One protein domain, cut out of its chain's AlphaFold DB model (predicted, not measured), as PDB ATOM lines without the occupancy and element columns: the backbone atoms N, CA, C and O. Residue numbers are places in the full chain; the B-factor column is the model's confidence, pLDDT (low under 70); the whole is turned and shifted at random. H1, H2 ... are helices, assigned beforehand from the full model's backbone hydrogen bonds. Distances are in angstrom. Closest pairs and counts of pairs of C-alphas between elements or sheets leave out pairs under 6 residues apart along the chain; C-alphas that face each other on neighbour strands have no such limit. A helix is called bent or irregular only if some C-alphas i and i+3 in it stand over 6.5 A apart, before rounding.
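This is residues 11 to 59 of the 59 residues of an uncharacterized protein of Chloroflexi bacterium (UniProt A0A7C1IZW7). Three helices follow one another end to end in an open arch with no core: H1 meets H2 at a corner, H2 makes the top of the arch, and beyond the stretch 39 to 42 H3 slopes away toward the side on which H1 lies. Residues 11 to 18 of H1 stick out from the corner as its short limb, and H3 stands free at the far end and touches no helix. The printed part has 49 residues, with three named helices in the order H1, H2, H3 and no named strand; the class is all helix. The whole is extended, with a radius of gyration of the C-alphas of 18.8 A, and the C-alphas span 55 by 25 by 8 A along their three main axes.

The printed part begins with H1, residues 11 to 22, and a tight link of one residue, Asp 23, joins it to H2, residues 24 to 38. H1 and H2 touch only at the corner by their link, and only just, with 3 pairs of C-alphas within 8 A. The closest C-alphas of the two are those of Leu 20 and Arg 27, 5.7 A apart. H1 touches H2 with residues 20 to 21 alone, and H2 touches H1 with residues 26 to 27 alone. The lines of H1 and H2 are about perpendicular, at 78 degrees, and their centres are 16.3 A apart. A tight link of four residues, 39 to 42, joins H2 to H3, residues 43 to 58. H2 and H3 are apart, with no C-alpha of the one within 8 A of the other. H1 and H3 are apart too. In H1 and H3 every pair of O i and N i+4 is within hydrogen-bond range; in H2 this holds for 9 of 11 pairs.

H1 begins at C-alpha 11, at (169.493, 138.257, 135.923), and measures 16.1 A from first to last C-alpha. H2 begins at C-alpha 24, at (161.638, 153.863, 123.915), and measures 21.7 A. It is neither bent nor irregular, but only just: C-alphas 32 and 35 are 6.4 A apart. H3, the longest helix with 16 residues, measures 22.6 A and ends at C-alpha 58, at (152.873, 162.448, 174.226).

The two C-alphas farthest apart are those of Ser 22 and Ser 59, at 55.5 A. The first and last printed C-alphas, of Asp 11 and Ser 59, are 51.1 A apart. Residues 31 to 59 stand free, of which 31 to 38 belong to H2 and 43 to 58 to H3. The printed part has no cut and no long link, and it ends at residue 59, the chain's last residue. The mean pLDDT of the printed part is 96.3, and residue 59 is the one printed residue under 70.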
ATOM      1  N   ASP A  11     169.958 138.523 137.282       98.50
ATOM      2  CA  ASP A  11     169.493 138.257 135.923       98.50
ATOM      3  C   ASP A  11     168.124 138.903 135.712       98.50
ATOM      4  O   ASP A  11     167.920 139.625 134.733       98.50
ATOM      5  N   ASN A  12     167.224 138.778 136.693       98.25
ATOM      6  CA  ASN A  12     165.933 139.457 136.656       98.25
ATOM      7  C   ASN A  12     166.071 140.991 136.667       98.25
ATOM      8  O   ASN A  12     165.360 141.686 135.937       98.25
ATOM      9  N   MET A  13     167.009 141.538 137.449       98.25
ATOM     10  CA  MET A  13     167.344 142.967 137.409       98.25
ATOM     11  C   MET A  13     167.781 143.409 136.009       98.25
ATOM     12  O   MET A  13     167.263 144.393 135.473       98.25
ATOM     13  N   THR A  14     168.713 142.667 135.410       98.19
ATOM     14  CA  THR A  14     169.274 142.968 134.088       98.19
ATOM     15  C   THR A  14     168.214 142.899 132.999       98.19
ATOM     16  O   THR A  14     168.147 143.795 132.160       98.19
ATOM     17  N   GLU A  15     167.342 141.895 133.030       98.00
ATOM     18  CA  GLU A  15     166.248 141.740 132.071       98.00
ATOM     19  C   GLU A  15     165.275 142.930 132.120       98.00
ATOM     20  O   GLU A  15     164.935 143.526 131.088       98.00
ATOM     21  N   VAL A  16     164.848 143.318 133.328       97.38
ATOM     22  CA  VAL A  16     163.893 144.417 133.516       97.38
ATOM     23  C   VAL A  16     164.499 145.751 133.082       97.38
ATOM     24  O   VAL A  16     163.838 146.526 132.381       97.38
ATOM     25  N   LEU A  17     165.752 146.019 133.461       96.62
ATOM     26  CA  LEU A  17     166.463 147.231 133.052       96.62
ATOM     27  C   LEU A  17     166.737 147.240 131.544       96.62
ATOM     28  O   LEU A  17     166.485 148.250 130.890       96.62
ATOM     29  N   GLY A  18     167.182 146.118 130.976       97.88
ATOM     30  CA  GLY A  18     167.450 145.967 129.547       97.88
ATOM     31  C   GLY A  18     166.214 146.257 128.700       97.88
ATOM     32  O   GLY A  18     166.281 147.075 127.784       97.88
ATOM     33  N   THR A  19     165.063 145.698 129.084       96.56
ATOM     34  CA  THR A  19     163.772 145.960 128.426       96.56
ATOM     35  C   THR A  19     163.422 147.452 128.423       96.56
ATOM     36  O   THR A  19     162.969 147.990 127.412       96.56
ATOM     37  N   LEU A  20     163.641 148.144 129.547       96.00
ATOM     38  CA  LEU A  20     163.370 149.581 129.668       96.00
ATOM     39  C   LEU A  20     164.308 150.430 128.795       96.00
ATOM     40  O   LEU A  20     163.901 151.466 128.269       96.00
ATOM     41  N   LEU A  21     165.566 150.012 128.659       96.69
ATOM     42  CA  LEU A  21     166.550 150.711 127.836       96.69
ATOM     43  C   LEU A  21     166.276 150.519 126.338       96.69
ATOM     44  O   LEU A  21     166.422 151.477 125.579       96.69
ATOM     45  N   SER A  22     165.830 149.328 125.926       97.81
ATOM     46  CA  SER A  22     165.565 148.998 124.521       97.81
ATOM     47  C   SER A  22     164.206 149.475 123.994       97.81
ATOM     48  O   SER A  22     164.079 149.711 122.796       97.81
ATOM     49  N   ASP A  23     163.187 149.621 124.848       97.94
ATOM     50  CA  ASP A  23     161.843 150.066 124.443       97.94
ATOM     51  C   ASP A  23     161.624 151.552 124.780       97.94
ATOM     52  O   ASP A  23     161.266 151.935 125.898       97.94
ATOM     53  N   GLU A  24     161.821 152.414 123.782       97.69
ATOM     54  CA  GLU A  24     161.638 153.863 123.915       97.69
ATOM     55  C   GLU A  24     160.200 154.262 124.268       97.69
ATOM     56  O   GLU A  24     159.987 155.177 125.069       97.69
ATOM     57  N   ARG A  25     159.205 153.556 123.725       97.00
ATOM     58  CA  ARG A  25     157.796 153.849 123.996       97.00
ATOM     59  C   ARG A  25     157.468 153.544 125.454       97.00
ATOM     60  O   ARG A  25     156.828 154.357 126.122       97.00
ATOM     61  N   LEU A  26     157.924 152.398 125.958       95.62
ATOM     62  CA  LEU A  26     157.781 152.027 127.364       95.62
ATOM     63  C   LEU A  26     158.478 153.042 128.276       95.62
ATOM     64  O   LEU A  26     157.881 153.499 129.256       95.62
ATOM     65  N   ARG A  27     159.710 153.436 127.937       96.00
ATOM     66  CA  ARG A  27     160.470 154.442 128.686       96.00
ATOM     67  C   ARG A  27     159.724 155.774 128.765       96.00
ATOM     68  O   ARG A  27     159.581 156.315 129.861       96.00
ATOM     69  N   ALA A  28     159.198 156.272 127.646       96.38
ATOM     70  CA  ALA A  28     158.433 157.518 127.602       96.38
ATOM     71  C   ALA A  28     157.155 157.449 128.459       96.38
ATOM     72  O   ALA A  28     156.873 158.363 129.236       96.38
ATOM     73  N   GLN A  29     156.417 156.338 128.387       95.88
ATOM     74  CA  GLN A  29     155.222 156.124 129.211       95.88
ATOM     75  C   GLN A  29     155.548 156.121 130.710       95.88
ATOM     76  O   GLN A  29     154.839 156.736 131.507       95.88
ATOM     77  N   MET A  30     156.622 155.438 131.115       95.00
ATOM     78  CA  MET A  30     157.036 155.379 132.519       95.00
ATOM     79  C   MET A  30     157.560 156.728 133.026       95.00
ATOM     80  O   MET A  30     157.267 157.094 134.166       95.00
ATOM     81  N   ALA A  31     158.267 157.486 132.182       95.06
ATOM     82  CA  ALA A  31     158.724 158.836 132.501       95.06
ATOM     83  C   ALA A  31     157.548 159.794 132.750       95.06
ATOM     84  O   ALA A  31     157.575 160.540 133.725       95.06
ATOM     85  N   ALA A  32     156.489 159.724 131.935       95.94
ATOM     86  CA  ALA A  32     155.283 160.534 132.118       95.94
ATOM     87  C   ALA A  32     154.489 160.147 133.383       95.94
ATOM     88  O   ALA A  32     154.027 161.011 134.125       95.94
ATOM     89  N   ALA A  33     154.391 158.849 133.685       95.19
ATOM     90  CA  ALA A  33     153.644 158.358 134.846       95.19
ATOM     91  C   ALA A  33     154.292 158.714 136.204       95.19
ATOM     92  O   ALA A  33     153.616 158.725 137.238       95.19
ATOM     93  N   GLY A  34     155.603 158.982 136.235       94.06
ATOM     94  CA  GLY A  34     156.347 159.318 137.454       94.06
ATOM     95  C   GLY A  34     155.840 160.596 138.140       94.06
ATOM     96  O   GLY A  34     155.392 160.521 139.290       94.06
ATOM     97  N   PRO A  35     155.862 161.756 137.455       96.38
ATOM     98  CA  PRO A  35     155.315 163.012 137.968       96.38
ATOM     99  C   PRO A  35     153.837 162.926 138.366       96.38
ATOM    100  O   PRO A  35     153.473 163.411 139.437       96.38
ATOM    101  N   GLU A  36     152.995 162.248 137.575       95.31
ATOM    102  CA  GLU A  36     151.571 162.047 137.897       95.31
ATOM    103  C   GLU A  36     151.378 161.328 139.238       95.31
ATOM    104  O   GLU A  36     150.523 161.693 140.052       95.31
ATOM    105  N   ARG A  37     152.205 160.311 139.509       95.50
ATOM    106  CA  ARG A  37     152.202 159.612 140.796       95.50
ATOM    107  C   ARG A  37     152.763 160.493 141.911       95.50
ATOM    108  O   ARG A  37     152.194 160.500 143.001       95.50
ATOM    109  N   ALA A  38     153.852 161.219 141.661       96.31
ATOM    110  CA  ALA A  38     154.495 162.086 142.648       96.31
ATOM    111  C   ALA A  38     153.565 163.213 143.128       96.31
ATOM    112  O   ALA A  38     153.514 163.489 144.327       96.31
ATOM    113  N   ALA A  39     152.753 163.780 142.230       96.12
ATOM    114  CA  ALA A  39     151.772 164.823 142.540       96.12
ATOM    115  C   ALA A  39     150.724 164.400 143.591       96.12
ATOM    116  O   ALA A  39     150.108 165.242 144.246       96.12
ATOM    117  N   ARG A  40     150.534 163.091 143.811       95.69
ATOM    118  CA  ARG A  40     149.632 162.565 144.850       95.69
ATOM    119  C   ARG A  40     150.180 162.730 146.266       95.69
ATOM    120  O   ARG A  40     149.412 162.595 147.224       95.69
ATOM    121  N   PHE A  41     151.465 163.037 146.424       96.62
ATOM    122  CA  PHE A  41     152.146 163.188 147.708       96.62
ATOM    123  C   PHE A  41     152.496 164.657 147.975       96.62
ATOM    124  O   PHE A  41     152.676 165.447 147.056       96.62
ATOM    125  N   SER A  42     152.566 165.057 149.249       97.50
ATOM    126  CA  SER A  42     153.050 166.394 149.612       97.50
ATOM    127  C   SER A  42     153.737 166.411 150.972       97.50
ATOM    128  O   SER A  42     153.219 165.869 151.950       97.50
ATOM    129  N   TRP A  43     154.875 167.107 151.050       97.81
ATOM    130  CA  TRP A  43     155.647 167.262 152.287       97.81
ATOM    131  C   TRP A  43     154.832 167.888 153.420       97.81
ATOM    132  O   TRP A  43     154.871 167.404 154.547       97.81
ATOM    133  N   LYS A  44     154.008 168.901 153.119       98.38
ATOM    134  CA  LYS A  44     153.114 169.535 154.103       98.38
ATOM    135  C   LYS A  44     152.149 168.534 154.750       98.38
ATOM    136  O   LYS A  44     151.892 168.608 155.948       98.38
ATOM    137  N   ARG A  45     151.599 167.601 153.962       98.06
ATOM    138  CA  ARG A  45     150.686 166.569 154.471       98.06
ATOM    139  C   ARG A  45     151.431 165.572 155.345       98.06
ATOM    140  O   ARG A  45     150.940 165.292 156.430       98.06
ATOM    141  N   ALA A  46     152.600 165.114 154.892       98.25
ATOM    142  CA  ALA A  46     153.456 164.214 155.658       98.25
ATOM    143  C   ALA A  46     153.815 164.825 157.021       98.25
ATOM    144  O   ALA A  46     153.529 164.220 158.043       98.25
ATOM    145  N   ALA A  47     154.306 166.068 157.052       98.38
ATOM    146  CA  ALA A  47     154.646 166.765 158.294       98.38
ATOM    147  C   ALA A  47     153.459 166.880 159.265       98.38
ATOM    148  O   ALA A  47     153.605 166.590 160.452       98.38
ATOM    149  N   ARG A  48     152.271 167.258 158.769       98.44
ATOM    150  CA  ARG A  48     151.057 167.329 159.599       98.44
ATOM    151  C   ARG A  48     150.688 165.960 160.173       98.44
ATOM    152  O   ARG A  48     150.470 165.854 161.371       98.44
ATOM    153  N   GLN A  49     150.658 164.924 159.334       98.12
ATOM    154  CA  GLN A  49     150.316 163.565 159.761       98.12
ATOM    155  C   GLN A  49     151.322 163.016 160.781       98.12
ATOM    156  O   GLN A  49     150.914 162.410 161.766       98.12
ATOM    157  N   THR A  50     152.618 163.275 160.589       97.88
ATOM    158  CA  THR A  50     153.663 162.906 161.554       97.88
ATOM    159  C   THR A  50     153.464 163.619 162.894       97.88
ATOM    160  O   THR A  50     153.508 162.975 163.940       97.88
ATOM    161  N   LEU A  51     153.183 164.928 162.881       97.88
ATOM    162  CA  LEU A  51     152.917 165.693 164.104       97.88
ATOM    163  C   LEU A  51     151.681 165.177 164.852       97.88
ATOM    164  O   LEU A  51     151.699 165.101 166.079       97.88
ATOM    165  N   ASP A  52     150.618 164.813 164.132       98.00
ATOM    166  CA  ASP A  52     149.396 164.277 164.737       98.00
ATOM    167  C   ASP A  52     149.663 162.963 165.487       98.00
ATOM    168  O   ASP A  52     149.086 162.738 166.550       98.00
ATOM    169  N   VAL A  53     150.560 162.108 164.979       97.88
ATOM    170  CA  VAL A  53     150.991 160.891 165.687       97.88
ATOM    171  C   VAL A  53     151.778 161.241 166.948       97.88
ATOM    172  O   VAL A  53     151.475 160.703 168.008       97.88
ATOM    173  N   TYR A  54     152.736 162.170 166.872       98.00
ATOM    174  CA  TYR A  54     153.498 162.596 168.052       98.00
ATOM    175  C   TYR A  54     152.602 163.162 169.151       98.00
ATOM    176  O   TYR A  54     152.766 162.804 170.314       98.00
ATOM    177  N   LYS A  55     151.610 163.983 168.789       97.50
ATOM    178  CA  LYS A  55     150.641 164.518 169.753       97.50
ATOM    179  C   LYS A  55     149.883 163.409 170.478       97.50
ATOM    180  O   LYS A  55     149.788 163.474 171.690       97.50
ATOM    181  N   LYS A  56     149.419 162.377 169.763       97.12
ATOM    182  CA  LYS A  56     148.662 161.250 170.346       97.12
ATOM    183  C   LYS A  56     149.452 160.391 171.332       97.12
ATOM    184  O   LYS A  56     148.836 159.688 172.117       97.12
ATOM    185  N   VAL A  57     150.778 160.360 171.215       97.06
ATOM    186  CA  VAL A  57     151.636 159.510 172.059       97.06
ATOM    187  C   VAL A  57     152.159 160.274 173.277       97.06
ATOM    188  O   VAL A  57     152.459 159.659 174.293       97.06
ATOM    189  N   ILE A  58     152.295 161.600 173.172       93.69
ATOM    190  CA  ILE A  58     152.873 162.448 174.226       93.69
ATOM    191  C   ILE A  58     151.798 163.056 175.147       93.69
ATOM    192  O   ILE A  58     152.123 163.407 176.281       93.69
ATOM    193  N   SER A  59     150.546 163.196 174.692       63.66
ATOM    194  CA  SER A  59     149.407 163.635 175.521       63.66
ATOM    195  C   SER A  59     148.718 162.470 176.216       63.66
ATOM    196  O   SER A  59     148.373 162.624 177.404       63.66
TER     197      SER A  59